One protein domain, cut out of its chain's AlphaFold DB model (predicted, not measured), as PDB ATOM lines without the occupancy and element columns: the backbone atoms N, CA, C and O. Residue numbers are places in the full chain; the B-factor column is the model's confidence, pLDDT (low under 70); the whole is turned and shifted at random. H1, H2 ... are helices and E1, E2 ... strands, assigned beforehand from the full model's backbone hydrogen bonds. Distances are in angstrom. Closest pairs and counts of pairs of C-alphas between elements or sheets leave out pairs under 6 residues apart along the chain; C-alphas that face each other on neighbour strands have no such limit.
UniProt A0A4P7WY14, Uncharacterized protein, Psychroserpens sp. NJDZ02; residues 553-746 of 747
ATOM      1  N   LEU A 553     222.896 196.952 276.235       92.38
ATOM      2  CA  LEU A 553     221.940 196.150 275.464       92.38
ATOM      3  C   LEU A 553     222.014 194.684 275.862       92.38
ATOM      4  O   LEU A 553     223.063 194.066 275.694       92.38
ATOM      5  N   TYR A 554     220.885 194.126 276.275       96.88
ATOM      6  CA  TYR A 554     220.669 192.689 276.376       96.88
ATOM      7  C   TYR A 554     219.816 192.199 275.211       96.88
ATOM      8  O   TYR A 554     218.839 192.846 274.833       96.88
ATOM      9  N   LYS A 555     220.179 191.045 274.655       96.38
ATOM     10  CA  LYS A 555     219.361 190.314 273.685       96.38
ATOM     11  C   LYS A 555     218.983 188.969 274.270       96.38
ATOM     12  O   LYS A 555     219.876 188.245 274.695       96.38
ATOM     13  N   THR A 556     217.696 188.656 274.244       97.19
ATOM     14  CA  THR A 556     217.103 187.411 274.741       97.19
ATOM     15  C   THR A 556     216.394 186.719 273.590       97.19
ATOM     16  O   THR A 556     215.515 187.326 272.998       97.19
ATOM     17  N   ASP A 557     216.737 185.478 273.259       95.75
ATOM     18  CA  ASP A 557     216.004 184.654 272.289       95.75
ATOM     19  C   ASP A 557     215.316 183.516 273.040       95.75
ATOM     20  O   ASP A 557     215.981 182.610 273.556       95.75
ATOM     21  N   TYR A 558     213.985 183.585 273.143       93.69
ATOM     22  CA  TYR A 558     213.240 182.682 274.019       93.69
ATOM     23  C   TYR A 558     212.987 181.299 273.419       93.69
ATOM     24  O   TYR A 558     212.755 180.354 274.171       93.69
ATOM     25  N   ILE A 559     213.102 181.156 272.096       90.81
ATOM     26  CA  ILE A 559     213.086 179.845 271.435       90.81
ATOM     27  C   ILE A 559     214.420 179.140 271.663       90.81
ATOM     28  O   ILE A 559     214.457 177.946 271.952       90.81
ATOM     29  N   LYS A 560     215.526 179.888 271.585       92.88
ATOM     30  CA  LYS A 560     216.873 179.344 271.799       92.88
ATOM     31  C   LYS A 560     217.261 179.203 273.270       92.88
ATOM     32  O   LYS A 560     218.295 178.602 273.538       92.88
ATOM     33  N   LYS A 561     216.471 179.756 274.200       95.75
ATOM     34  CA  LYS A 561     216.784 179.844 275.642       95.75
ATOM     35  C   LYS A 561     218.150 180.484 275.892       95.75
ATOM     36  O   LYS A 561     218.973 179.974 276.642       95.75
ATOM     37  N   THR A 562     218.422 181.584 275.194       96.06
ATOM     38  CA  THR A 562     219.691 182.310 275.340       96.06
ATOM     39  C   THR A 562     219.440 183.770 275.652       96.06
ATOM     40  O   THR A 562     218.494 184.372 275.149       96.06
ATOM     41  N   TYR A 563     220.320 184.356 276.454       96.94
ATOM     42  CA  TYR A 563     220.386 185.792 276.656       96.94
ATOM     43  C   TYR A 563     221.844 186.229 276.790       96.94
ATOM     44  O   TYR A 563     222.699 185.468 277.237       96.94
ATOM     45  N   SER A 564     222.164 187.439 276.337       95.38
ATOM     46  CA  SER A 564     223.517 187.983 276.466       95.38
ATOM     47  C   SER A 564     223.524 189.504 276.423       95.38
ATOM     48  O   SER A 564     222.730 190.131 275.714       95.38
ATOM     49  N   LYS A 565     224.471 190.105 277.150       95.56
ATOM     50  CA  LYS A 565     224.779 191.529 277.044       95.56
ATOM     51  C   LYS A 565     225.611 191.761 275.783       95.56
ATOM     52  O   LYS A 565     226.773 191.376 275.712       95.56
ATOM     53  N   THR A 566     225.010 192.371 274.769       91.75
ATOM     54  CA  THR A 566     225.630 192.597 273.451       91.75
ATOM     55  C   THR A 566     226.228 193.992 273.291       91.75
ATOM     56  O   THR A 566     227.056 194.210 272.409       91.75
ATOM     57  N   LYS A 567     225.849 194.936 274.159       89.44
ATOM     58  CA  LYS A 567     226.473 196.260 274.258       89.44
ATOM     59  C   LYS A 567     226.667 196.623 275.722       89.44
ATOM     60  O   LYS A 567     225.726 196.523 276.509       89.44
ATOM     61  N   SER A 568     227.860 197.107 276.041       90.62
ATOM     62  CA  SER A 568     228.200 197.630 277.362       90.62
ATOM     63  C   SER A 568     228.543 199.112 277.266       90.62
ATOM     64  O   SER A 568     229.256 199.527 276.355       90.62
ATOM     65  N   SER A 569     228.031 199.903 278.203       85.44
ATOM     66  CA  SER A 569     228.305 201.335 278.355       85.44
ATOM     67  C   SER A 569     228.318 201.696 279.842       85.44
ATOM     68  O   SER A 569     227.721 200.998 280.664       85.44
ATOM     69  N   SER A 570     228.971 202.808 280.189       83.94
ATOM     70  CA  SER A 570     228.917 203.418 281.524       83.94
ATOM     71  C   SER A 570     227.548 204.017 281.871       83.94
ATOM     72  O   SER A 570     227.340 204.455 282.999       83.94
ATOM     73  N   SER A 571     226.616 204.055 280.919       83.81
ATOM     74  CA  SER A 571     225.261 204.549 281.132       83.81
ATOM     75  C   SER A 571     224.455 203.686 282.096       83.81
ATOM     76  O   SER A 571     224.469 202.455 282.033       83.81
ATOM     77  N   ASN A 572     223.636 204.346 282.911       86.19
ATOM     78  CA  ASN A 572     222.630 203.677 283.730       86.19
ATOM     79  C   ASN A 572     221.415 203.221 282.912       86.19
ATOM     80  O   ASN A 572     220.530 202.588 283.469       86.19
ATOM     81  N   THR A 573     221.350 203.512 281.612       84.81
ATOM     82  CA  THR A 573     220.227 203.117 280.751       84.81
ATOM     83  C   THR A 573     220.478 201.766 280.091       84.81
ATOM     84  O   THR A 573     221.552 201.513 279.535       84.81
ATOM     85  N   TYR A 574     219.464 200.908 280.132       90.31
ATOM     86  CA  TYR A 574     219.462 199.553 279.599       90.31
ATOM     87  C   TYR A 574     218.339 199.399 278.585       90.31
ATOM     88  O   TYR A 574     217.231 199.900 278.776       90.31
ATOM     89  N   LYS A 575     218.641 198.677 277.512       88.44
ATOM     90  CA  LYS A 575     217.696 198.204 276.510       88.44
ATOM     91  C   LYS A 575     217.698 196.677 276.547       88.44
ATOM     92  O   LYS A 575     218.765 196.067 276.534       88.44
ATOM     93  N   PHE A 576     216.521 196.071 276.575       92.62
ATOM     94  CA  PHE A 576     216.325 194.625 276.537       92.62
ATOM     95  C   PHE A 576     215.509 194.278 275.299       92.62
ATOM     96  O   PHE A 576     214.367 194.707 275.165       92.62
ATOM     97  N   GLU A 577     216.103 193.528 274.382       91.25
ATOM     98  CA  GLU A 577     215.462 193.063 273.155       91.25
ATOM     99  C   GLU A 577     215.090 191.584 273.303       91.25
ATOM    100  O   GLU A 577     215.940 190.763 273.652       91.25
ATOM    101  N   VAL A 578     213.830 191.245 273.029       84.50
ATOM    102  CA  VAL A 578     213.309 189.872 273.081       84.50
ATOM    103  C   VAL A 578     213.034 189.379 271.664       84.50
ATOM    104  O   VAL A 578     212.356 190.051 270.886       84.50
ATOM    105  N   TYR A 579     213.565 188.209 271.337       85.56
ATOM    106  CA  TYR A 579     213.577 187.602 270.016       85.56
ATOM    107  C   TYR A 579     212.885 186.239 270.013       85.56
ATOM    108  O   TYR A 579     213.044 185.443 270.938       85.56
ATOM    109  N   ASN A 580     212.198 185.952 268.914       85.19
ATOM    110  CA  ASN A 580     211.653 184.653 268.551       85.19
ATOM    111  C   ASN A 580     212.475 184.084 267.395       85.19
ATOM    112  O   ASN A 580     212.345 184.544 266.261       85.19
ATOM    113  N   ASP A 581     213.381 183.153 267.697       85.56
ATOM    114  CA  ASP A 581     214.292 182.539 266.724       85.56
ATOM    115  C   ASP A 581     214.981 183.566 265.795       85.56
ATOM    116  O   ASP A 581     215.011 183.453 264.571       85.56
ATOM    117  N   GLY A 582     215.549 184.614 266.394       74.62
ATOM    118  CA  GLY A 582     216.228 185.702 265.682       74.62
ATOM    119  C   GLY A 582     215.330 186.823 265.140       74.62
ATOM    120  O   GLY A 582     215.863 187.830 264.668       74.62
ATOM    121  N   VAL A 583     214.002 186.727 265.256       68.31
ATOM    122  CA  VAL A 583     213.062 187.813 264.913       68.31
ATOM    123  C   VAL A 583     212.761 188.656 266.151       68.31
ATOM    124  O   VAL A 583     212.285 188.124 267.145       68.31
ATOM    125  N   LEU A 584     213.042 189.963 266.116       71.81
ATOM    126  CA  LEU A 584     212.766 190.870 267.240       71.81
ATOM    127  C   LEU A 584     211.251 191.011 267.447       71.81
ATOM    128  O   LEU A 584     210.563 191.479 266.543       71.81
ATOM    129  N   GLU A 585     210.751 190.653 268.629       64.19
ATOM    130  CA  GLU A 585     209.327 190.759 268.979       64.19
ATOM    131  C   GLU A 585     209.032 191.929 269.913       64.19
ATOM    132  O   GLU A 585     207.992 192.567 269.765       64.19
ATOM    133  N   GLN A 586     209.925 192.229 270.862       74.38
ATOM    134  CA  GLN A 586     209.689 193.304 271.825       74.38
ATOM    135  C   GLN A 586     210.976 193.978 272.291       74.38
ATOM    136  O   GLN A 586     212.057 193.387 272.290       74.38
ATOM    137  N   THR A 587     210.855 195.241 272.694       73.94
ATOM    138  CA  THR A 587     211.929 196.020 273.313       73.94
ATOM    139  C   THR A 587     211.449 196.640 274.619       73.94
ATOM    140  O   THR A 587     210.397 197.269 274.650       73.94
ATOM    141  N   PHE A 588     212.258 196.522 275.669       77.12
ATOM    142  CA  PHE A 588     212.061 197.192 276.952       77.12
ATOM    143  C   PHE A 588     213.230 198.131 277.236       77.12
ATOM    144  O   PHE A 588     214.366 197.859 276.840       77.12
ATOM    145  N   THR A 589     212.963 199.220 277.946       82.56
ATOM    146  CA  THR A 589     213.990 200.121 278.469       82.56
ATOM    147  C   THR A 589     213.849 200.242 279.978       82.56
ATOM    148  O   THR A 589     212.743 200.238 280.510       82.56
ATOM    149  N   ALA A 590     214.979 200.325 280.674       78.62
ATOM    150  CA  ALA A 590     215.010 200.515 282.117       78.62
ATOM    151  C   ALA A 590     216.264 201.299 282.517       78.62
ATOM    152  O   ALA A 590     217.294 201.234 281.842       78.62
ATOM    153  N   THR A 591     216.184 202.040 283.618       84.69
ATOM    154  CA  THR A 591     217.306 202.818 284.150       84.69
ATOM    155  C   THR A 591     217.698 202.267 285.509       84.69
ATOM    156  O   THR A 591     216.837 202.065 286.365       84.69
ATOM    157  N   LYS A 592     218.994 202.005 285.700       84.25
ATOM    158  CA  LYS A 592     219.532 201.555 286.980       84.25
ATOM    159  C   LYS A 592     219.331 202.629 288.037       84.25
ATOM    160  O   LYS A 592     219.694 203.786 287.813       84.25
ATOM    161  N   ASN A 593     218.791 202.223 289.179       77.38
ATOM    162  CA  ASN A 593     218.762 203.045 290.381       77.38
ATOM    163  C   ASN A 593     220.151 203.087 291.053       77.38
ATOM    164  O   ASN A 593     221.114 202.469 290.588       77.38
ATOM    165  N   GLU A 594     220.259 203.814 292.164       76.12
ATOM    166  CA  GLU A 594     221.504 203.953 292.933       76.12
ATOM    167  C   GLU A 594     222.015 202.637 293.554       76.12
ATOM    168  O   GLU A 594     223.190 202.536 293.906       76.12
ATOM    169  N   HIS A 595     221.178 201.596 293.585       72.69
ATOM    170  CA  HIS A 595     221.496 200.253 294.079       72.69
ATOM    171  C   HIS A 595     221.886 199.264 292.969       72.69
ATOM    172  O   HIS A 595     222.027 198.072 293.224       72.69
ATOM    173  N   ASN A 596     222.115 199.741 291.740       81.50
ATOM    174  CA  ASN A 596     222.439 198.931 290.558       81.50
ATOM    175  C   ASN A 596     221.319 197.992 290.078       81.50
ATOM    176  O   ASN A 596     221.599 197.009 289.385       81.50
ATOM    177  N   LEU A 597     220.064 198.313 290.385       82.06
ATOM    178  CA  LEU A 597     218.905 197.495 290.041       82.06
ATOM    179  C   LEU A 597     217.991 198.192 289.044       82.06
ATOM    180  O   LEU A 597     217.988 199.415 288.915       82.06
ATOM    181  N   LEU A 598     217.203 197.389 288.341       85.88
ATOM    182  CA  LEU A 598     216.292 197.805 287.288       85.88
ATOM    183  C   LEU A 598     214.863 197.447 287.678       85.88
ATOM    184  O   LEU A 598     214.597 196.314 288.078       85.88
ATOM    185  N   LYS A 599     213.941 198.400 287.523       85.62
ATOM    186  CA  LYS A 599     212.517 198.153 287.747       85.62
ATOM    187  C   LYS A 599     211.996 197.243 286.641       85.62
ATOM    188  O   LYS A 599     211.991 197.642 285.473       85.62
ATOM    189  N   PHE A 600     211.600 196.025 286.992       86.62
ATOM    190  CA  PHE A 600     210.965 195.098 286.065       86.62
ATOM    191  C   PHE A 600     209.578 195.630 285.665       86.62
ATOM    192  O   PHE A 600     208.906 196.240 286.500       86.62
ATOM    193  N   PRO A 601     209.123 195.448 284.410       82.69
ATOM    194  CA  PRO A 601     207.828 195.960 283.975       82.69
ATOM    195  C   PRO A 601     206.672 195.377 284.796       82.69
ATOM    196  O   PRO A 601     206.602 194.165 285.006       82.69
ATOM    197  N   ASP A 602     205.717 196.221 285.198       77.50
ATOM    198  CA  ASP A 602     204.532 195.802 285.967       77.50
ATOM    199  C   ASP A 602     203.620 194.838 285.189       77.50
ATOM    200  O   ASP A 602     202.805 194.134 285.782       77.50
ATOM    201  N   SER A 603     203.754 194.773 283.861       79.12
ATOM    202  CA  SER A 603     203.025 193.827 283.013       79.12
ATOM    203  C   SER A 603     203.715 193.587 281.671       79.12
ATOM    204  O   SER A 603     204.573 194.367 281.248       79.12
ATOM    205  N   GLY A 604     203.303 192.521 280.988       74.69
ATOM    206  CA  GLY A 604     203.660 192.247 279.601       74.69
ATOM    207  C   GLY A 604     202.863 191.081 279.028       74.69
ATOM    208  O   GLY A 604     201.721 190.851 279.427       74.69
ATOM    209  N   LEU A 605     203.433 190.359 278.061       70.25
ATOM    210  CA  LEU A 605     202.734 189.291 277.346       70.25
ATOM    211  C   LEU A 605     202.444 188.103 278.279       70.25
ATOM    212  O   LEU A 605     203.281 187.222 278.457       70.25
ATOM    213  N   ASN A 606     201.233 188.079 278.839       71.12
ATOM    214  CA  ASN A 606     200.747 187.070 279.783       71.12
ATOM    215  C   ASN A 606     201.516 187.026 281.117       71.12
ATOM    216  O   ASN A 606     201.602 185.979 281.760       71.12
ATOM    217  N   TRP A 607     201.970 188.193 281.595       87.19
ATOM    218  CA  TRP A 607     202.326 188.396 283.003       87.19
ATOM    219  C   TRP A 607     201.872 189.758 283.553       87.19
ATOM    220  O   TRP A 607     201.646 190.702 282.794       87.19
ATOM    221  N   GLY A 608     201.781 189.873 284.879       83.00
ATOM    222  CA  GLY A 608     201.496 191.116 285.607       83.00
ATOM    223  C   GLY A 608     202.101 191.129 287.015       83.00
ATOM    224  O   GLY A 608     202.612 190.110 287.465       83.00
ATOM    225  N   ARG A 609     202.026 192.256 287.726       81.94
ATOM    226  CA  ARG A 609     202.376 192.380 289.152       81.94
ATOM    227  C   ARG A 609     201.150 192.146 290.045       81.94
ATOM    228  O   ARG A 609     200.052 192.586 289.709       81.94
ATOM    229  N   TYR A 610     201.329 191.484 291.184       74.44
ATOM    230  CA  TYR A 610     200.290 191.222 292.179       74.44
ATOM    231  C   TYR A 610     200.271 192.275 293.307       74.44
ATOM    232  O   TYR A 610     201.293 192.515 293.943       74.44
ATOM    233  N   GLY A 611     199.081 192.796 293.638       62.72
ATOM    234  CA  GLY A 611     198.752 193.447 294.923       62.72
ATOM    235  C   GLY A 611     199.342 194.842 295.238       62.72
ATOM    236  O   GLY A 611     200.216 195.357 294.547       62.72
ATOM    237  N   THR A 612     198.846 195.438 296.339       48.72
ATOM    238  CA  THR A 612     199.230 196.741 296.948       48.72
ATOM    239  C   THR A 612     199.847 196.573 298.355       48.72
ATOM    240  O   THR A 612     199.609 197.390 299.243       48.72
ATOM    241  N   ARG A 613     200.514 195.439 298.623       42.25
ATOM    242  CA  ARG A 613     200.645 194.861 299.977       42.25
ATOM    243  C   ARG A 613     201.460 195.677 300.993       42.25
ATOM    244  O   ARG A 613     201.243 195.455 302.178       42.25
ATOM    245  N   ASP A 614     202.270 196.650 300.584       42.31
ATOM    246  CA  ASP A 614     203.025 197.483 301.524       42.31
ATOM    247  C   ASP A 614     202.654 198.963 301.425       42.31
ATOM    248  O   ASP A 614     203.217 199.750 300.673       42.31
ATOM    249  N   SER A 615     201.717 199.370 302.281       36.41
ATOM    250  CA  SER A 615     201.349 200.772 302.505       36.41
ATOM    251  C   SER A 615     202.452 201.602 303.184       36.41
ATOM    252  O   SER A 615     202.209 202.758 303.520       36.41
ATOM    253  N   ASN A 616     203.636 201.028 303.426       36.78
ATOM    254  CA  ASN A 616     204.703 201.639 304.221       36.78
ATOM    255  C   ASN A 616     206.057 201.747 303.508       36.78
ATOM    256  O   ASN A 616     206.975 202.331 304.084       36.78
ATOM    257  N   ILE A 617     206.208 201.229 302.286       39.47
ATOM    258  CA  ILE A 617     207.476 201.280 301.555       39.47
ATOM    259  C   ILE A 617     207.205 201.620 300.086       39.47
ATOM    260  O   ILE A 617     206.492 200.929 299.369       39.47
ATOM    261  N   SER A 618     207.777 202.739 299.651       39.09
ATOM    262  CA  SER A 618     207.840 203.194 298.264       39.09
ATOM    263  C   SER A 618     208.488 202.150 297.348       39.09
ATOM    264  O   SER A 618     209.605 201.737 297.634       39.09
ATOM    265  N   ASP A 619     207.846 201.800 296.228       44.97
ATOM    266  CA  ASP A 619     208.456 201.190 295.026       44.97
ATOM    267  C   ASP A 619     209.335 199.919 295.205       44.97
ATOM    268  O   ASP A 619     209.953 199.501 294.235       44.97
ATOM    269  N   GLY A 620     209.404 199.281 296.379       50.50
ATOM    270  CA  GLY A 620     210.497 198.372 296.777       50.50
ATOM    271  C   GLY A 620     210.562 196.970 296.148       50.50
ATOM    272  O   GLY A 620     211.649 196.396 296.109       50.50
ATOM    273  N   ASP A 621     209.465 196.438 295.594       62.47
ATOM    274  CA  ASP A 621     209.358 194.986 295.315       62.47
ATOM    275  C   ASP A 621     209.321 194.609 293.821       62.47
ATOM    276  O   ASP A 621     208.806 193.552 293.459       62.47
ATOM    277  N   SER A 622     209.815 195.473 292.932       75.25
ATOM    278  CA  SER A 622     209.893 195.192 291.483       75.25
ATOM    279  C   SER A 622     211.318 195.311 290.931       75.25
ATOM    280  O   SER A 622     211.495 195.566 289.739       75.25
ATOM    281  N   TRP A 623     212.353 195.185 291.765       80.06
ATOM    282  CA  TRP A 623     213.731 195.492 291.366       80.06
ATOM    283  C   TRP A 623     214.564 194.232 291.139       80.06
ATOM    284  O   TRP A 623     214.878 193.491 292.064       80.06
ATOM    285  N   VAL A 624     214.991 194.029 289.895       85.50
ATOM    286  CA  VAL A 624     215.873 192.924 289.487       85.50
ATOM    287  C   VAL A 624     217.255 193.439 289.100       85.50
ATOM    288  O   VAL A 624     217.421 194.587 288.674       85.50
ATOM    289  N   ASN A 625     218.268 192.581 289.178       89.25
ATOM    290  CA  ASN A 625     219.541 192.869 288.525       89.25
ATOM    291  C   ASN A 625     219.437 192.700 286.992       89.25
ATOM    292  O   ASN A 625     218.472 192.147 286.471       89.25
ATOM    293  N   GLU A 626     220.440 193.181 286.255       92.19
ATOM    294  CA  GLU A 626     220.410 193.218 284.784       92.19
ATOM    295  C   GLU A 626     220.338 191.851 284.088       92.19
ATOM    296  O   GLU A 626     219.677 191.734 283.057       92.19
ATOM    297  N   GLU A 627     220.982 190.820 284.635       93.25
ATOM    298  CA  GLU A 627     220.976 189.477 284.044       93.25
ATOM    299  C   GLU A 627     219.653 188.772 284.338       93.25
ATOM    300  O   GLU A 627     218.996 188.285 283.415       93.25
ATOM    301  N   ALA A 628     219.207 188.837 285.596       92.88
ATOM    302  CA  ALA A 628     217.916 188.327 286.034       92.88
ATOM    303  C   ALA A 628     216.761 189.010 285.288       92.88
ATOM    304  O   ALA A 628     215.810 188.332 284.927       92.88
ATOM    305  N   PHE A 629     216.852 190.308 284.965       94.62
ATOM    306  CA  PHE A 629     215.865 190.997 284.122       94.62
ATOM    307  C   PHE A 629     215.715 190.307 282.762       94.62
ATOM    308  O   PHE A 629     214.607 190.001 282.319       94.62
ATOM    309  N   SER A 630     216.841 190.060 282.088       96.62
ATOM    310  CA  SER A 630     216.865 189.447 280.761       96.62
ATOM    311  C   SER A 630     216.363 188.001 280.803       96.62
ATOM    312  O   SER A 630     215.551 187.603 279.967       96.62
ATOM    313  N   ALA A 631     216.806 187.235 281.799       96.56
ATOM    314  CA  ALA A 631     216.385 185.857 282.005       96.56
ATOM    315  C   ALA A 631     214.899 185.752 282.377       96.56
ATOM    316  O   ALA A 631     214.200 184.885 281.859       96.56
ATOM    317  N   LEU A 632     214.385 186.668 283.207       95.88
ATOM    318  CA  LEU A 632     212.980 186.707 283.616       95.88
ATOM    319  C   LEU A 632     212.052 187.034 282.438       95.88
ATOM    320  O   LEU A 632     210.999 186.414 282.300       95.88
ATOM    321  N   LEU A 633     212.460 187.943 281.539       96.50
ATOM    322  CA  LEU A 633     211.765 188.146 280.263       96.50
ATOM    323  C   LEU A 633     211.726 186.846 279.451       96.50
ATOM    324  O   LEU A 633     210.661 186.421 279.008       96.50
ATOM    325  N   GLY A 634     212.874 186.189 279.284       96.50
ATOM    326  CA  GLY A 634     212.961 184.909 278.582       96.50
ATOM    327  C   GLY A 634     212.044 183.839 279.177       96.50
ATOM    328  O   GLY A 634     211.329 183.155 278.437       96.50
ATOM    329  N   PHE A 635     212.014 183.741 280.506       97.31
ATOM    330  CA  PHE A 635     211.156 182.841 281.267       97.31
ATOM    331  C   PHE A 635     209.673 183.093 280.984       97.31
ATOM    332  O   PHE A 635     208.987 182.168 280.548       97.31
ATOM    333  N   PHE A 636     209.178 184.324 281.137       95.88
ATOM    334  CA  PHE A 636     207.760 184.618 280.899       95.88
ATOM    335  C   PHE A 636     207.337 184.366 279.447       95.88
ATOM    336  O   PHE A 636     206.303 183.740 279.210       95.88
ATOM    337  N   TYR A 637     208.154 184.772 278.468       93.62
ATOM    338  CA  TYR A 637     207.874 184.491 277.054       93.62
ATOM    339  C   TYR A 637     207.873 182.987 276.752       93.62
ATOM    340  O   TYR A 637     207.038 182.506 275.985       93.62
ATOM    341  N   SER A 638     208.768 182.232 277.389       94.75
ATOM    342  CA  SER A 638     208.831 180.775 277.261       94.75
ATOM    343  C   SER A 638     207.607 180.086 277.846       94.75
ATOM    344  O   SER A 638     207.017 179.236 277.187       94.75
ATOM    345  N   VAL A 639     207.203 180.465 279.061       93.19
ATOM    346  CA  VAL A 639     206.020 179.900 279.725       93.19
ATOM    347  C   VAL A 639     204.770 180.183 278.898       93.19
ATOM    348  O   VAL A 639     203.990 179.263 278.650       93.19
ATOM    349  N   ASN A 640     204.632 181.414 278.395       85.62
ATOM    350  CA  ASN A 640     203.538 181.797 277.510       85.62
ATOM    351  C   ASN A 640     203.460 180.919 276.249       85.62
ATOM    352  O   ASN A 640     202.382 180.547 275.783       85.62
ATOM    353  N   LYS A 641     204.621 180.604 275.672       85.81
ATOM    354  CA  LYS A 641     204.706 179.866 274.415       85.81
ATOM    355  C   LYS A 641     204.506 178.360 274.584       85.81
ATOM    356  O   LYS A 641     203.880 177.746 273.722       85.81
ATOM    357  N   GLU A 642     205.094 177.780 275.624       88.88
ATOM    358  CA  GLU A 642     205.283 176.329 275.747       88.88
ATOM    359  C   GLU A 642     204.375 175.684 276.793       88.88
ATOM    360  O   GLU A 642     204.101 174.494 276.676       88.88
ATOM    361  N   VAL A 643     203.882 176.446 277.778       87.94
ATOM    362  CA  VAL A 643     203.157 175.885 278.929       87.94
ATOM    363  C   VAL A 643     201.721 176.391 279.007       87.94
ATOM    364  O   VAL A 643     200.783 175.595 279.022       87.94
ATOM    365  N   THR A 644     201.506 177.708 279.075       78.94
ATOM    366  CA  THR A 644     200.159 178.274 279.241       78.94
ATOM    367  C   THR A 644     200.064 179.710 278.757       78.94
ATOM    368  O   THR A 644     200.962 180.506 278.991       78.94
ATOM    369  N   THR A 645     198.928 180.075 278.163       72.88
ATOM    370  CA  THR A 645     198.600 181.467 277.810       72.88
ATOM    371  C   THR A 645     197.911 182.227 278.948       72.88
ATOM    372  O   THR A 645     197.520 183.379 278.775       72.88
ATOM    373  N   THR A 646     197.717 181.590 280.106       76.69
ATOM    374  CA  THR A 646     197.129 182.240 281.284       76.69
ATOM    375  C   THR A 646     198.120 183.237 281.871       76.69
ATOM    376  O   THR A 646     199.299 182.921 282.019       76.69
ATOM    377  N   THR A 647     197.644 184.426 282.242       81.06
ATOM    378  CA  THR A 647     198.488 185.449 282.864       81.06
ATOM    379  C   THR A 647     199.058 184.964 284.197       81.06
ATOM    380  O   THR A 647     198.307 184.539 285.075       81.06
ATOM    381  N   LEU A 648     200.379 185.057 284.363       89.25
ATOM    382  CA  LEU A 648     201.049 184.843 285.647       89.25
ATOM    383  C   LEU A 648     201.283 186.168 286.367       89.25
ATOM    384  O   LEU A 648     201.697 187.143 285.750       89.25
ATOM    385  N   TYR A 649     201.068 186.205 287.681       87.81
ATOM    386  CA  TYR A 649     201.292 187.421 288.459       87.81
ATOM    387  C   TYR A 649     202.531 187.281 289.335       87.81
ATOM    388  O   TYR A 649     202.501 186.509 290.292       87.81
ATOM    389  N   TYR A 650     203.611 187.998 289.026       87.44
ATOM    390  CA  TYR A 650     204.733 188.103 289.955       87.44
ATOM    391  C   TYR A 650     204.321 188.958 291.151       87.44
ATOM    392  O   TYR A 650     203.507 189.869 291.027       87.44
ATOM    393  N   ASN A 651     204.829 188.624 292.322       75.44
ATOM    394  CA  ASN A 651     204.533 189.295 293.570       75.44
ATOM    395  C   ASN A 651     205.765 190.098 293.990       75.44
ATOM    396  O   ASN A 651     205.895 191.249 293.584       75.44
ATOM    397  N   ASP A 652     206.684 189.452 294.707       72.94
ATOM    398  CA  ASP A 652     207.823 190.108 295.340       72.94
ATOM    399  C   ASP A 652     209.099 189.852 294.524       72.94
ATOM    400  O   ASP A 652     209.431 188.707 294.198       72.94
ATOM    401  N   ILE A 653     209.802 190.936 294.189       73.31
ATOM    402  CA  ILE A 653     211.132 190.960 293.576       73.31
ATOM    403  C   ILE A 653     212.001 191.926 294.405       73.31
ATOM    404  O   ILE A 653     211.941 193.139 294.198       73.31
ATOM    405  N   SER A 654     212.786 191.423 295.363       62.59
ATOM    406  CA  SER A 654     213.380 192.277 296.419       62.59
ATOM    407  C   SER A 654     214.904 192.488 296.354       62.59
ATOM    408  O   SER A 654     215.671 191.666 295.827       62.59
ATOM    409  N   SER A 655     215.335 193.604 296.969       50.53
ATOM    410  CA  SER A 655     216.724 194.043 297.185       50.53
ATOM    411  C   SER A 655     216.956 194.727 298.543       50.53
ATOM    412  O   SER A 655     216.079 195.441 299.011       50.53
ATOM    413  N   ASP A 656     218.157 194.585 299.122       45.03
ATOM    414  CA  ASP A 656     218.595 195.230 300.380       45.03
ATOM    415  C   ASP A 656     219.400 196.514 300.070       45.03
ATOM    416  O   ASP A 656     220.452 196.439 299.428       45.03
ATOM    417  N   ASP A 657     218.923 197.688 300.501       43.41
ATOM    418  CA  ASP A 657     219.658 198.965 300.408       43.41
ATOM    419  C   ASP A 657     220.557 199.239 301.635       43.41
ATOM    420  O   ASP A 657     221.246 200.261 301.701       43.41
ATOM    421  N   GLY A 658     220.593 198.319 302.605       43.03
ATOM    422  CA  GLY A 658     221.371 198.433 303.833       43.03
ATOM    423  C   GLY A 658     220.757 199.335 304.909       43.03
ATOM    424  O   GLY A 658     221.395 199.523 305.948       43.03
ATOM    425  N   VAL A 659     219.552 199.885 304.708       43.66
ATOM    426  CA  VAL A 659     218.855 200.748 305.685       43.66
ATOM    427  C   VAL A 659     217.373 200.368 305.852       43.66
ATOM    428  O   VAL A 659     216.806 200.592 306.925       43.66
ATOM    429  N   THR A 660     216.768 199.718 304.858       45.38
ATOM    430  CA  THR A 660     215.343 199.375 304.798       45.38
ATOM    431  C   THR A 660     215.156 197.987 304.174       45.38
ATOM    432  O   THR A 660     215.622 197.718 303.072       45.38
ATOM    433  N   ASP A 661     214.476 197.080 304.882       39.41
ATOM    434  CA  ASP A 661     214.087 195.764 304.352       39.41
ATOM    435  C   ASP A 661     212.929 195.976 303.358       39.41
ATOM    436  O   ASP A 661     211.778 196.119 303.767       39.41
ATOM    437  N   LEU A 662     213.239 196.095 302.060       46.44
ATOM    438  CA  LEU A 662     212.274 196.285 300.959       46.44
ATOM    439  C   LEU A 662     211.698 194.930 300.478       46.44
ATOM    440  O   LEU A 662     211.542 194.679 299.285       46.44
ATOM    441  N   GLY A 663     211.510 193.990 301.405       44.34
ATOM    442  CA  GLY A 663     211.111 192.611 301.136       44.34
ATOM    443  C   GLY A 663     211.200 191.729 302.378       44.34
ATOM    444  O   GLY A 663     211.517 192.189 303.467       44.34
ATOM    445  N   HIS A 664     210.916 190.432 302.245       42.38
ATOM    446  CA  HIS A 664     211.196 189.475 303.319       42.38
ATOM    447  C   HIS A 664     212.721 189.291 303.448       42.38
ATOM    448  O   HIS A 664     213.381 189.043 302.440       42.38
ATOM    449  N   SER A 665     213.253 189.331 304.679       42.22
ATOM    450  CA  SER A 665     214.681 189.237 305.089       42.22
ATOM    451  C   SER A 665     215.624 188.235 304.372       42.22
ATOM    452  O   SER A 665     216.840 188.251 304.598       42.22
ATOM    453  N   THR A 666     215.099 187.360 303.512       46.84
ATOM    454  CA  THR A 666     215.790 186.325 302.734       46.84
ATOM    455  C   THR A 666     216.123 186.697 301.274       46.84
ATOM    456  O   THR A 666     216.860 185.932 300.655       46.84
ATOM    457  N   HIS A 667     215.670 187.838 300.726       49.50
ATOM    458  CA  HIS A 667     215.796 188.192 299.289       49.50
ATOM    459  C   HIS A 667     216.577 189.500 299.053       49.50
ATOM    460  O   HIS A 667     216.011 190.588 299.064       49.50
ATOM    461  N   LYS A 668     217.905 189.413 298.866       55.91
ATOM    462  CA  LYS A 668     218.813 190.579 299.002       55.91
ATOM    463  C   LYS A 668     219.479 191.094 297.719       55.91
ATOM    464  O   LYS A 668     220.199 192.084 297.784       55.91
ATOM    465  N   THR A 669     219.307 190.441 296.566       67.50
ATOM    466  CA  THR A 669     220.195 190.668 295.397       67.50
ATOM    467  C   THR A 669     219.492 190.964 294.066       67.50
ATOM    468  O   THR A 669     220.160 191.027 293.030       67.50
ATOM    469  N   GLY A 670     218.162 191.138 294.056       74.56
ATOM    470  CA  GLY A 670     217.393 191.289 292.812       74.56
ATOM    471  C   GLY A 670     217.482 190.057 291.902       74.56
ATOM    472  O   GLY A 670     217.460 190.183 290.677       74.56
ATOM    473  N   LYS A 671     217.683 188.881 292.506       84.38
ATOM    474  CA  LYS A 671     217.793 187.573 291.842       84.38
ATOM    475  C   LYS A 671     216.573 186.691 292.074       84.38
ATOM    476  O   LYS A 671     216.416 185.686 291.398       84.38
ATOM    477  N   ASP A 672     215.730 187.050 293.022       84.62
ATOM    478  CA  ASP A 672     214.705 186.176 293.558       84.62
ATOM    479  C   ASP A 672     213.319 186.747 293.239       84.62
ATOM    480  O   ASP A 672     213.112 187.955 293.359       84.62
ATOM    481  N   VAL A 673     212.395 185.893 292.795       87.81
ATOM    482  CA  VAL A 673     211.075 186.296 292.292       87.81
ATOM    483  C   VAL A 673     210.003 185.343 292.811       87.81
ATOM    484  O   VAL A 673     210.040 184.140 292.540       87.81
ATOM    485  N   ASP A 674     209.006 185.892 293.497       88.25
ATOM    486  CA  ASP A 674     207.785 185.171 293.853       88.25
ATOM    487  C   ASP A 674     206.714 185.346 292.779       88.25
ATOM    488  O   ASP A 674     206.489 186.445 292.277       88.25
ATOM    489  N   ILE A 675     206.004 184.272 292.431       90.50
ATOM    490  CA  ILE A 675     204.976 184.272 291.384       90.50
ATOM    491  C   ILE A 675     203.738 183.517 291.865       90.50
ATOM    492  O   ILE A 675     203.818 182.419 292.411       90.50
ATOM    493  N   ARG A 676     202.555 184.098 291.669       90.94
ATOM    494  CA  ARG A 676     201.269 183.454 291.955       90.94
ATOM    495  C   ARG A 676     201.076 182.210 291.095       90.94
ATOM    496  O   ARG A 676     201.503 182.157 289.945       90.94
ATOM    497  N   TYR A 677     200.380 181.223 291.650       92.44
ATOM    498  CA  TYR A 677     200.082 179.994 290.923       92.44
ATOM    499  C   TYR A 677     199.258 180.248 289.646       92.44
ATOM    500  O   TYR A 677     198.427 181.161 289.627       92.44
ATOM    501  N   PRO A 678     199.451 179.444 288.584       89.88
ATOM    502  CA  PRO A 678     198.682 179.568 287.347       89.88
ATOM    503  C   PRO A 678     197.170 179.492 287.595       89.88
ATOM    504  O   PRO A 678     196.697 178.642 288.348       89.88
ATOM    505  N   GLY A 679     196.407 180.382 286.955       83.56
ATOM    506  CA  GLY A 679     194.956 180.496 287.150       83.56
ATOM    507  C   GLY A 679     194.534 181.424 288.296       83.56
ATOM    508  O   GLY A 679     193.357 181.775 288.385       83.56
ATOM    509  N   CYS A 680     195.469 181.873 289.139       84.94
ATOM    510  CA  CYS A 680     195.220 182.955 290.089       84.94
ATOM    511  C   CYS A 680     195.126 184.319 289.376       84.94
ATOM    512  O   CYS A 680     195.732 184.547 288.333       84.94
ATOM    513  N   THR A 681     194.355 185.233 289.960       81.00
ATOM    514  CA  THR A 681     194.063 186.590 289.460       81.00
ATOM    515  C   THR A 681     194.757 187.658 290.315       81.00
ATOM    516  O   THR A 681     195.191 187.365 291.425       81.00
ATOM    517  N   ASN A 682     194.756 188.921 289.878       70.81
ATOM    518  CA  ASN A 682     195.214 190.062 290.693       70.81
ATOM    519  C   ASN A 682     194.165 190.579 291.710       70.81
ATOM    520  O   ASN A 682     194.200 191.738 292.119       70.81
ATOM    521  N   ALA A 683     193.166 189.768 292.068       69.62
ATOM    522  CA  ALA A 683     192.136 190.163 293.028       69.62
ATOM    523  C   ALA A 683     192.698 190.236 294.459       69.62
ATOM    524  O   ALA A 683     193.574 189.455 294.833       69.62
ATOM    525  N   ALA A 684     192.159 191.145 295.279       57.12
ATOM    526  CA  ALA A 684     192.531 191.248 296.688       57.12
ATOM    527  C   ALA A 684     192.130 189.974 297.461       57.12
ATOM    528  O   ALA A 684     190.988 189.523 297.380       57.12
ATOM    529  N   GLY A 685     193.065 189.417 298.238       63.12
ATOM    530  CA  GLY A 685     192.858 188.218 299.060       63.12
ATOM    531  C   GLY A 685     193.808 187.068 298.712       63.12
ATOM    532  O   GLY A 685     194.320 186.967 297.603       63.12
ATOM    533  N   GLN A 686     194.091 186.185 299.674       68.69
ATOM    534  CA  GLN A 686     195.032 185.079 299.462       68.69
ATOM    535  C   GLN A 686     194.403 183.959 298.613       68.69
ATOM    536  O   GLN A 686     193.616 183.162 299.119       68.69
ATOM    537  N   GLN A 687     194.791 183.859 297.338       85.25
ATOM    538  CA  GLN A 687     194.469 182.709 296.481       85.25
ATOM    539  C   GLN A 687     195.525 181.611 296.661       85.25
ATOM    540  O   GLN A 687     196.655 181.723 296.184       85.25
ATOM    541  N   LEU A 688     195.167 180.573 297.419       90.44
ATOM    542  CA  LEU A 688     196.069 179.478 297.786       90.44
ATOM    543  C   LEU A 688     196.235 178.453 296.651       90.44
ATOM    544  O   LEU A 688     195.471 178.444 295.689       90.44
ATOM    545  N   TRP A 689     197.168 177.514 296.815       90.31
ATOM    546  CA  TRP A 689     197.350 176.337 295.951       90.31
ATOM    547  C   TRP A 689     196.031 175.644 295.565       90.31
ATOM    548  O   TRP A 689     195.822 175.271 294.413       90.31
ATOM    549  N   THR A 690     195.103 175.498 296.519       89.81
ATOM    550  CA  THR A 690     193.796 174.867 296.280       89.81
ATOM    551  C   THR A 690     192.931 175.641 295.292       89.81
ATOM    552  O   THR A 690     192.205 175.017 294.528       89.81
ATOM    553  N   TYR A 691     193.035 176.971 295.261       91.50
ATOM    554  CA  TYR A 691     192.326 177.800 294.288       91.50
ATOM    555  C   TYR A 691     192.840 177.530 292.870       91.50
ATOM    556  O   TYR A 691     192.052 177.241 291.974       91.50
ATOM    557  N   ALA A 692     194.163 177.542 292.676       89.75
ATOM    558  CA  ALA A 692     194.778 177.246 291.380       89.75
ATOM    559  C   ALA A 692     194.420 175.838 290.882       89.75
ATOM    560  O   ALA A 692     194.069 175.650 289.717       89.75
ATOM    561  N   ARG A 693     194.424 174.852 291.788       92.00
ATOM    562  CA  ARG A 693     193.964 173.487 291.506       92.00
ATOM    563  C   ARG A 693     192.524 173.472 290.997       92.00
ATOM    564  O   ARG A 693     192.240 172.790 290.015       92.00
ATOM    565  N   ASP A 694     191.625 174.191 291.667       91.31
ATOM    566  CA  ASP A 694     190.202 174.214 291.321       91.31
ATOM    567  C   ASP A 694     189.972 174.898 289.965       91.31
ATOM    568  O   ASP A 694     189.195 174.394 289.155       91.31
ATOM    569  N   VAL A 695     190.715 175.970 289.667       87.00
ATOM    570  CA  VAL A 695     190.684 176.657 288.362       87.00
ATOM    571  C   VAL A 695     191.188 175.757 287.230       87.00
ATOM    572  O   VAL A 695     190.579 175.706 286.163       87.00
ATOM    573  N   LEU A 696     192.273 175.010 287.450       84.56
ATOM    574  CA  LEU A 696     192.814 174.072 286.457       84.56
ATOM    575  C   LEU A 696     192.020 172.752 286.384       84.56
ATOM    576  O   LEU A 696     192.180 171.964 285.445       84.56
ATOM    577  N   GLY A 697     191.126 172.521 287.344       88.25
ATOM    578  CA  GLY A 697     190.168 171.420 287.388       88.25
ATOM    579  C   GLY A 697     190.686 170.121 288.010       88.25
ATOM    580  O   GLY A 697     189.888 169.210 288.229       88.25
ATOM    581  N   SER A 698     191.987 169.992 288.297       90.94
ATOM    582  CA  SER A 698     192.531 168.865 289.070       90.94
ATOM    583  C   SER A 698     193.945 169.123 289.599       90.94
ATOM    584  O   SER A 698     194.699 169.926 289.055       90.94
ATOM    585  N   GLU A 699     194.324 168.371 290.637       91.94
ATOM    586  CA  GLU A 699     195.687 168.365 291.191       91.94
ATOM    587  C   GLU A 699     196.721 167.932 290.146       91.94
ATOM    588  O   GLU A 699     197.715 168.612 289.943       91.94
ATOM    589  N   SER A 700     196.429 166.857 289.406       93.44
ATOM    590  CA  SER A 700     197.339 166.317 288.391       93.44
ATOM    591  C   SER A 700     197.665 167.323 287.285       93.44
ATOM    592  O   SER A 700     198.775 167.296 286.770       93.44
ATOM    593  N   LYS A 701     196.712 168.188 286.907       90.94
ATOM    594  CA  LYS A 701     196.943 169.230 285.897       90.94
ATOM    595  C   LYS A 701     197.803 170.365 286.440       90.94
ATOM    596  O   LYS A 701     198.672 170.856 285.731       90.94
ATOM    597  N   LEU A 702     197.566 170.782 287.684       92.69
ATOM    598  CA  LEU A 702     198.420 171.776 288.331       92.69
ATOM    599  C   LEU A 702     199.850 171.237 288.487       92.69
ATOM    600  O   LEU A 702     200.798 171.965 288.210       92.69
ATOM    601  N   ASP A 703     200.012 169.964 288.851       92.88
ATOM    602  CA  ASP A 703     201.324 169.327 288.976       92.88
ATOM    603  C   ASP A 703     202.079 169.269 287.627       92.88
ATOM    604  O   ASP A 703     203.276 169.559 287.573       92.88
ATOM    605  N   GLU A 704     201.393 168.943 286.528       93.06
ATOM    606  CA  GLU A 704     201.963 168.959 285.169       93.06
ATOM    607  C   GLU A 704     202.463 170.364 284.797       93.06
ATOM    608  O   GLU A 704     203.648 170.550 284.520       93.06
ATOM    609  N   VAL A 705     201.595 171.375 284.926       93.38
ATOM    610  CA  VAL A 705     201.932 172.775 284.625       93.38
ATOM    611  C   VAL A 705     203.104 173.270 285.477       93.38
ATOM    612  O   VAL A 705     204.016 173.916 284.964       93.38
ATOM    613  N   MET A 706     203.112 172.972 286.779       95.12
ATOM    614  CA  MET A 706     204.196 173.396 287.669       95.12
ATOM    615  C   MET A 706     205.524 172.704 287.344       95.12
ATOM    616  O   MET A 706     206.578 173.332 287.461       95.12
ATOM    617  N   THR A 707     205.495 171.441 286.907       95.25
ATOM    618  CA  THR A 707     206.701 170.714 286.476       95.25
ATOM    619  C   THR A 707     207.346 171.398 285.271       95.25
ATOM    620  O   THR A 707     208.557 171.637 285.281       95.25
ATOM    621  N   ASP A 708     206.543 171.781 284.279       95.88
ATOM    622  CA  ASP A 708     207.029 172.463 283.078       95.88
ATOM    623  C   ASP A 708     207.523 173.885 283.384       95.88
ATOM    624  O   ASP A 708     208.577 174.300 282.893       95.88
ATOM    625  N   ILE A 709     206.826 174.613 284.266       96.25
ATOM    626  CA  ILE A 709     207.262 175.932 284.745       96.25
ATOM    627  C   ILE A 709     208.652 175.851 285.387       96.25
ATOM    628  O   ILE A 709     209.523 176.650 285.043       96.25
ATOM    629  N   PHE A 710     208.906 174.894 286.284       96.88
ATOM    630  CA  PHE A 710     210.221 174.785 286.925       96.88
ATOM    631  C   PHE A 710     211.315 174.267 285.985       96.88
ATOM    632  O   PHE A 710     212.480 174.631 286.151       96.88
ATOM    633  N   ALA A 711     210.973 173.446 284.987       96.50
ATOM    634  CA  ALA A 711     211.911 173.083 283.925       96.50
ATOM    635  C   ALA A 711     212.347 174.315 283.117       96.50
ATOM    636  O   ALA A 711     213.540 174.500 282.872       96.50
ATOM    637  N   LEU A 712     211.402 175.196 282.778       96.94
ATOM    638  CA  LEU A 712     211.705 176.468 282.130       96.94
ATOM    639  C   LEU A 712     212.482 177.419 283.039       96.94
ATOM    640  O   LEU A 712     213.420 178.046 282.563       96.94
ATOM    641  N   ALA A 713     212.150 177.505 284.327       96.56
ATOM    642  CA  ALA A 713     212.897 178.322 285.283       96.56
ATOM    643  C   ALA A 713     214.393 177.958 285.269       96.56
ATOM    644  O   ALA A 713     215.240 178.829 285.081       96.56
ATOM    645  N   VAL A 714     214.718 176.661 285.338       96.25
ATOM    646  CA  VAL A 714     216.108 176.177 285.254       96.25
ATOM    647  C   VAL A 714     216.748 176.465 283.895       96.25
ATOM    648  O   VAL A 714     217.926 176.805 283.851       96.25
ATOM    649  N   ALA A 715     215.996 176.370 282.794       96.31
ATOM    650  CA  ALA A 715     216.499 176.723 281.462       96.31
ATOM    651  C   ALA A 715     216.862 178.216 281.322       96.31
ATOM    652  O   ALA A 715     217.597 178.577 280.407       96.31
ATOM    653  N   TRP A 716     216.359 179.061 282.225       97.19
ATOM    654  CA  TRP A 716     216.673 180.487 282.339       97.19
ATOM    655  C   TRP A 716     217.529 180.802 283.573       97.19
ATOM    656  O   TRP A 716     217.477 181.909 284.097       97.19
ATOM    657  N   ASP A 717     218.306 179.826 284.049       95.62
ATOM    658  CA  ASP A 717     219.255 179.945 285.166       95.62
ATOM    659  C   ASP A 717     218.634 180.238 286.548       95.62
ATOM    660  O   ASP A 717     219.352 180.464 287.530       95.62
ATOM    661  N   PHE A 718     217.308 180.130 286.685       94.00
ATOM    662  CA  PHE A 718     216.642 180.129 287.985       94.00
ATOM    663  C   PHE A 718     216.714 178.730 288.602       94.00
ATOM    664  O   PHE A 718     215.941 177.827 288.271       94.00
ATOM    665  N   THR A 719     217.685 178.530 289.490       93.12
ATOM    666  CA  THR A 719     218.010 177.221 290.087       93.12
ATOM    667  C   THR A 719     217.729 177.149 291.589       93.12
ATOM    668  O   THR A 719     217.668 176.058 292.161       93.12
ATOM    669  N   ASN A 720     217.500 178.287 292.249       89.56
ATOM    670  CA  ASN A 720     217.166 178.365 293.671       89.56
ATOM    671  C   ASN A 720     215.645 178.375 293.894       89.56
ATOM    672  O   ASN A 720     215.111 179.279 294.521       89.56
ATOM    673  N   ASN A 721     214.941 177.364 293.381       92.75
ATOM    674  CA  ASN A 721     213.475 177.374 293.333       92.75
ATOM    675  C   ASN A 721     212.833 176.685 294.546       92.75
ATOM    676  O   ASN A 721     213.304 175.634 295.007       92.75
ATOM    677  N   TYR A 722     211.707 177.231 295.008       90.56
ATOM    678  CA  TYR A 722     210.915 176.690 296.116       90.56
ATOM    679  C   TYR A 722     209.422 176.718 295.796       90.56
ATOM    680  O   TYR A 722     208.942 177.503 294.982       90.56
ATOM    681  N   ASN A 723     208.675 175.826 296.441       91.94
ATOM    682  CA  ASN A 723     207.247 175.686 296.207       91.94
ATOM    683  C   ASN A 723     206.532 175.117 297.441       91.94
ATOM    684  O   ASN A 723     207.165 174.532 298.325       91.94
ATOM    685  N   TYR A 724     205.203 175.246 297.485       86.31
ATOM    686  CA  TYR A 724     204.357 174.647 298.521       86.31
ATOM    687  C   TYR A 724     204.611 173.141 298.673       86.31
ATOM    688  O   TYR A 724     204.753 172.643 299.788       86.31
ATOM    689  N   LYS A 725     204.719 172.425 297.546       86.62
ATOM    690  CA  LYS A 725     205.037 170.992 297.459       86.62
ATOM    691  C   LYS A 725     206.362 170.773 296.741       86.62
ATOM    692  O   LYS A 725     206.791 171.617 295.964       86.62
ATOM    693  N   ALA A 726     206.985 169.621 296.967       86.00
ATOM    694  CA  ALA A 726     208.208 169.257 296.266       86.00
ATOM    695  C   ALA A 726     207.911 168.937 294.794       86.00
ATOM    696  O   ALA A 726     207.041 168.119 294.503       86.00
ATOM    697  N   PHE A 727     208.673 169.556 293.895       86.94
ATOM    698  CA  PHE A 727     208.704 169.269 292.460       86.94
ATOM    699  C   PHE A 727     210.134 169.005 292.002       86.94
ATOM    700  O   PHE A 727     211.101 169.448 292.633       86.94
ATOM    701  N   THR A 728     210.279 168.331 290.863       87.06
ATOM    702  CA  THR A 728     211.542 168.333 290.119       87.06
ATOM    703  C   THR A 728     211.988 169.783 289.898       87.06
ATOM    704  O   THR A 728     211.156 170.638 289.608       87.06
ATOM    705  N   ASN A 729     213.287 170.064 290.054       90.44
ATOM    706  CA  ASN A 729     213.879 171.408 289.955       90.44
ATOM    707  C   ASN A 729     213.507 172.397 291.079       90.44
ATOM    708  O   ASN A 729     213.735 173.597 290.935       90.44
ATOM    709  N   THR A 730     213.003 171.901 292.217       90.19
ATOM    710  CA  THR A 730     212.870 172.666 293.473       90.19
ATOM    711  C   THR A 730     213.769 172.075 294.558       90.19
ATOM    712  O   THR A 730     214.052 170.875 294.537       90.19
ATOM    713  N   LYS A 731     214.240 172.888 295.514       84.81
ATOM    714  CA  LYS A 731     215.132 172.391 296.577       84.81
ATOM    715  C   LYS A 731     214.417 171.486 297.578       84.81
ATOM    716  O   LYS A 731     214.941 170.426 297.888       84.81
ATOM    717  N   ASN A 732     213.270 171.920 298.108       77.69
ATOM    718  CA  ASN A 732     212.428 171.191 299.067       77.69
ATOM    719  C   ASN A 732     211.006 171.785 299.092       77.69
ATOM    720  O   ASN A 732     210.799 172.921 298.664       77.69
ATOM    721  N   ALA A 733     210.043 171.043 299.651       78.19
ATOM    722  CA  ALA A 733     208.707 171.567 299.944       78.19
ATOM    723  C   ALA A 733     208.744 172.548 301.129       78.19
ATOM    724  O   ALA A 733     209.267 172.211 302.194       78.19
ATOM    725  N   ALA A 734     208.142 173.726 300.972       79.06
ATOM    726  CA  ALA A 734     208.017 174.737 302.023       79.06
ATOM    727  C   ALA A 734     206.534 175.071 302.272       79.06
ATOM    728  O   ALA A 734     206.032 176.154 301.963       79.06
ATOM    729  N   TYR A 735     205.837 174.094 302.864       76.12
ATOM    730  CA  TYR A 735     204.385 174.094 303.077       76.12
ATOM    731  C   TYR A 735     203.844 175.316 303.833       76.12
ATOM    732  O   TYR A 735     202.708 175.716 303.608       76.12
ATOM    733  N   SER A 736     204.621 175.911 304.739       73.06
ATOM    734  CA  SER A 736     204.171 177.051 305.544       73.06
ATOM    735  C   SER A 736     204.300 178.398 304.830       73.06
ATOM    736  O   SER A 736     203.563 179.314 305.181       73.06
ATOM    737  N   VAL A 737     205.193 178.516 303.841       75.12
ATOM    738  CA  VAL A 737     205.607 179.805 303.258       75.12
ATOM    739  C   VAL A 737     204.970 180.032 301.887       75.12
ATOM    740  O   VAL A 737     204.323 181.050 301.659       75.12
ATOM    741  N   HIS A 738     205.056 179.046 300.997       84.88
ATOM    742  CA  HIS A 738     204.674 179.183 299.587       84.88
ATOM    743  C   HIS A 738     203.209 178.811 299.320       84.88
ATOM    744  O   HIS A 738     202.866 178.272 298.285       84.88
ATOM    745  N   GLN A 739     202.295 179.054 300.262       86.62
ATOM    746  CA  GLN A 739     200.909 178.571 300.134       86.62
ATOM    747  C   GLN A 739     200.124 179.232 298.990       86.62
ATOM    748  O   GLN A 739     199.147 178.664 298.505       86.62
ATOM    749  N   ASN A 740     200.524 180.435 298.575       86.06
ATOM    750  CA  ASN A 740     199.825 181.272 297.595       86.06
ATOM    751  C   ASN A 740     200.728 181.760 296.447       86.06
ATOM    752  O   ASN A 740     200.311 182.627 295.676       86.06
ATOM    753  N   HIS A 741     201.962 181.268 296.362       89.56
ATOM    754  CA  HIS A 741     202.944 181.615 295.335       89.56
ATOM    755  C   HIS A 741     204.002 180.510 295.239       89.56
ATOM    756  O   HIS A 741     204.180 179.752 296.184       89.56
ATOM    757  N   PHE A 742     204.728 180.446 294.132       91.75
ATOM    758  CA  PHE A 742     205.979 179.709 294.007       91.75
ATOM    759  C   PHE A 742     207.151 180.675 293.854       91.75
ATOM    760  O   PHE A 742     206.959 181.830 293.482       91.75
ATOM    761  N   HIS A 743     208.354 180.186 294.131       90.81
ATOM    762  CA  HIS A 743     209.574 180.976 294.150       90.81
ATOM    763  C   HIS A 743     210.553 180.511 293.074       90.81
ATOM    764  O   HIS A 743     210.838 179.308 292.990       90.81
ATOM    765  N   ILE A 744     211.124 181.449 292.320       92.50
ATOM    766  CA  ILE A 744     212.252 181.199 291.419       92.50
ATOM    767  C   ILE A 744     213.430 182.115 291.765       92.50
ATOM    768  O   ILE A 744     213.258 183.318 291.937       92.50
ATOM    769  N   GLY A 745     214.633 181.544 291.861       89.88
ATOM    770  CA  GLY A 745     215.834 182.275 292.278       89.88
ATOM    771  C   GLY A 745     216.983 182.110 291.288       89.88
ATOM    772  O   GLY A 745     217.434 180.989 291.031       89.88
ATOM    773  N   PHE A 746     217.439 183.227 290.730       89.62
ATOM    774  CA  PHE A 746     218.506 183.344 289.738       89.62
ATOM    775  C   PHE A 746     219.874 183.058 290.372       89.62
ATOM    776  O   PHE A 746     220.129 183.452 291.513       89.62
TER     777      PHE A 746
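What this domain is: This is residues 553 to 746 of the 747 residues of an uncharacterized protein of Psychroserpens sp. NJDZ02 (UniProt A0A4P7WY14). One long helix, H1, sits in the wedge between two twisted four-stranded sheets, packing on E1, E2 and E3 of one and on E7 of the other. H3 packs slantwise on the far part of H1 and on E8, and short H2 makes a corner with H3 at the end away from the first sheet. The 194 printed residues hold three named helices and eight named strands in the order E1 E2 E3 E4 E5 H1 E6 E7 H2 H3 E8, with both sheets mixed, in the orders E2 E1 E3 E4 and E5 E6 E7 E8. The class is mixed, helices and strands, with 92 residues in named elements, under half. The whole is compact, radius of gyration of the C-alphas 16.2 A, and spans 49 by 43 by 29 A.

How they stand to each other: E1, residues 553 to 557, and E2, 562 to 567, form an antiparallel hairpin; N 555 and O 564 are 2.9 A apart. E3, 573 to 580, is parallel to E1, with N 556 and O 577 at 2.8 A. E4, 583 to 591, forms a hairpin with E3, with N 576 and O 588 at 2.8 A. H1, 626 to 642, is on this sheet at a height of 8.9 A, over E1 and E3, making two layers, a helix on one face of a sheet; the closest C-alphas of E1 and H1 are those of Thr 556 and Gly 634, 6.2 A apart. E5, 607 to 609, H1 and E6, 648 to 655, form a strand-helix-strand unit, two parallel neighbour strands with a helix between, its crossover left-handed; N 608 and O 648 are 2.9 A apart. E7, 669 to 675, forms a hairpin with E6, with N 651 and O 674 at 2.7 A. H1 is also on this second sheet, at a height of 8.8 A. H2, 689 to 696, and H3, 699 to 715, touch only at the corner, about perpendicular at 78 degrees, closest at the C-alphas of Arg 693 and Glu 699, 5.4 A. H3 touches H1 with residues 709 to 713 alone, at a steep tilt of 40 degrees, opposite ways; the closest C-alphas, of Phe 635 and Ala 713, are 6.3 A apart. E8, 742 to 745, is antiparallel to E7, with N 673 and O 744 at 2.8 A. In H1, H2 and H3 every O i to N i+4 pair is within hydrogen-bond range.

Where its parts are: E1 begins at C-alpha 553, (221.940, 196.150, 275.464). E3 measures 23.7 A, E4 24.8 A and E6 21.5 A from first to last C-alpha; H1 and H3 measure 24.4 A each. H1 begins at C-alpha 626, (220.410, 193.218, 284.784), and E8 ends at C-alpha 745, (215.834, 182.275, 292.278).

The domain as a whole: The two C-alphas farthest apart, of Ser 570 and Ser 698, are 50.7 A apart. The printed part has no cut. The long links are E4 to E5, E5 to H1, E6 to E7, E7 to H2 and H3 to E8, the last with 26 residues. Mean pLDDT of the printed part is 81.1; 33 residues are under 70, among them 611 to 621 and 654 to 669.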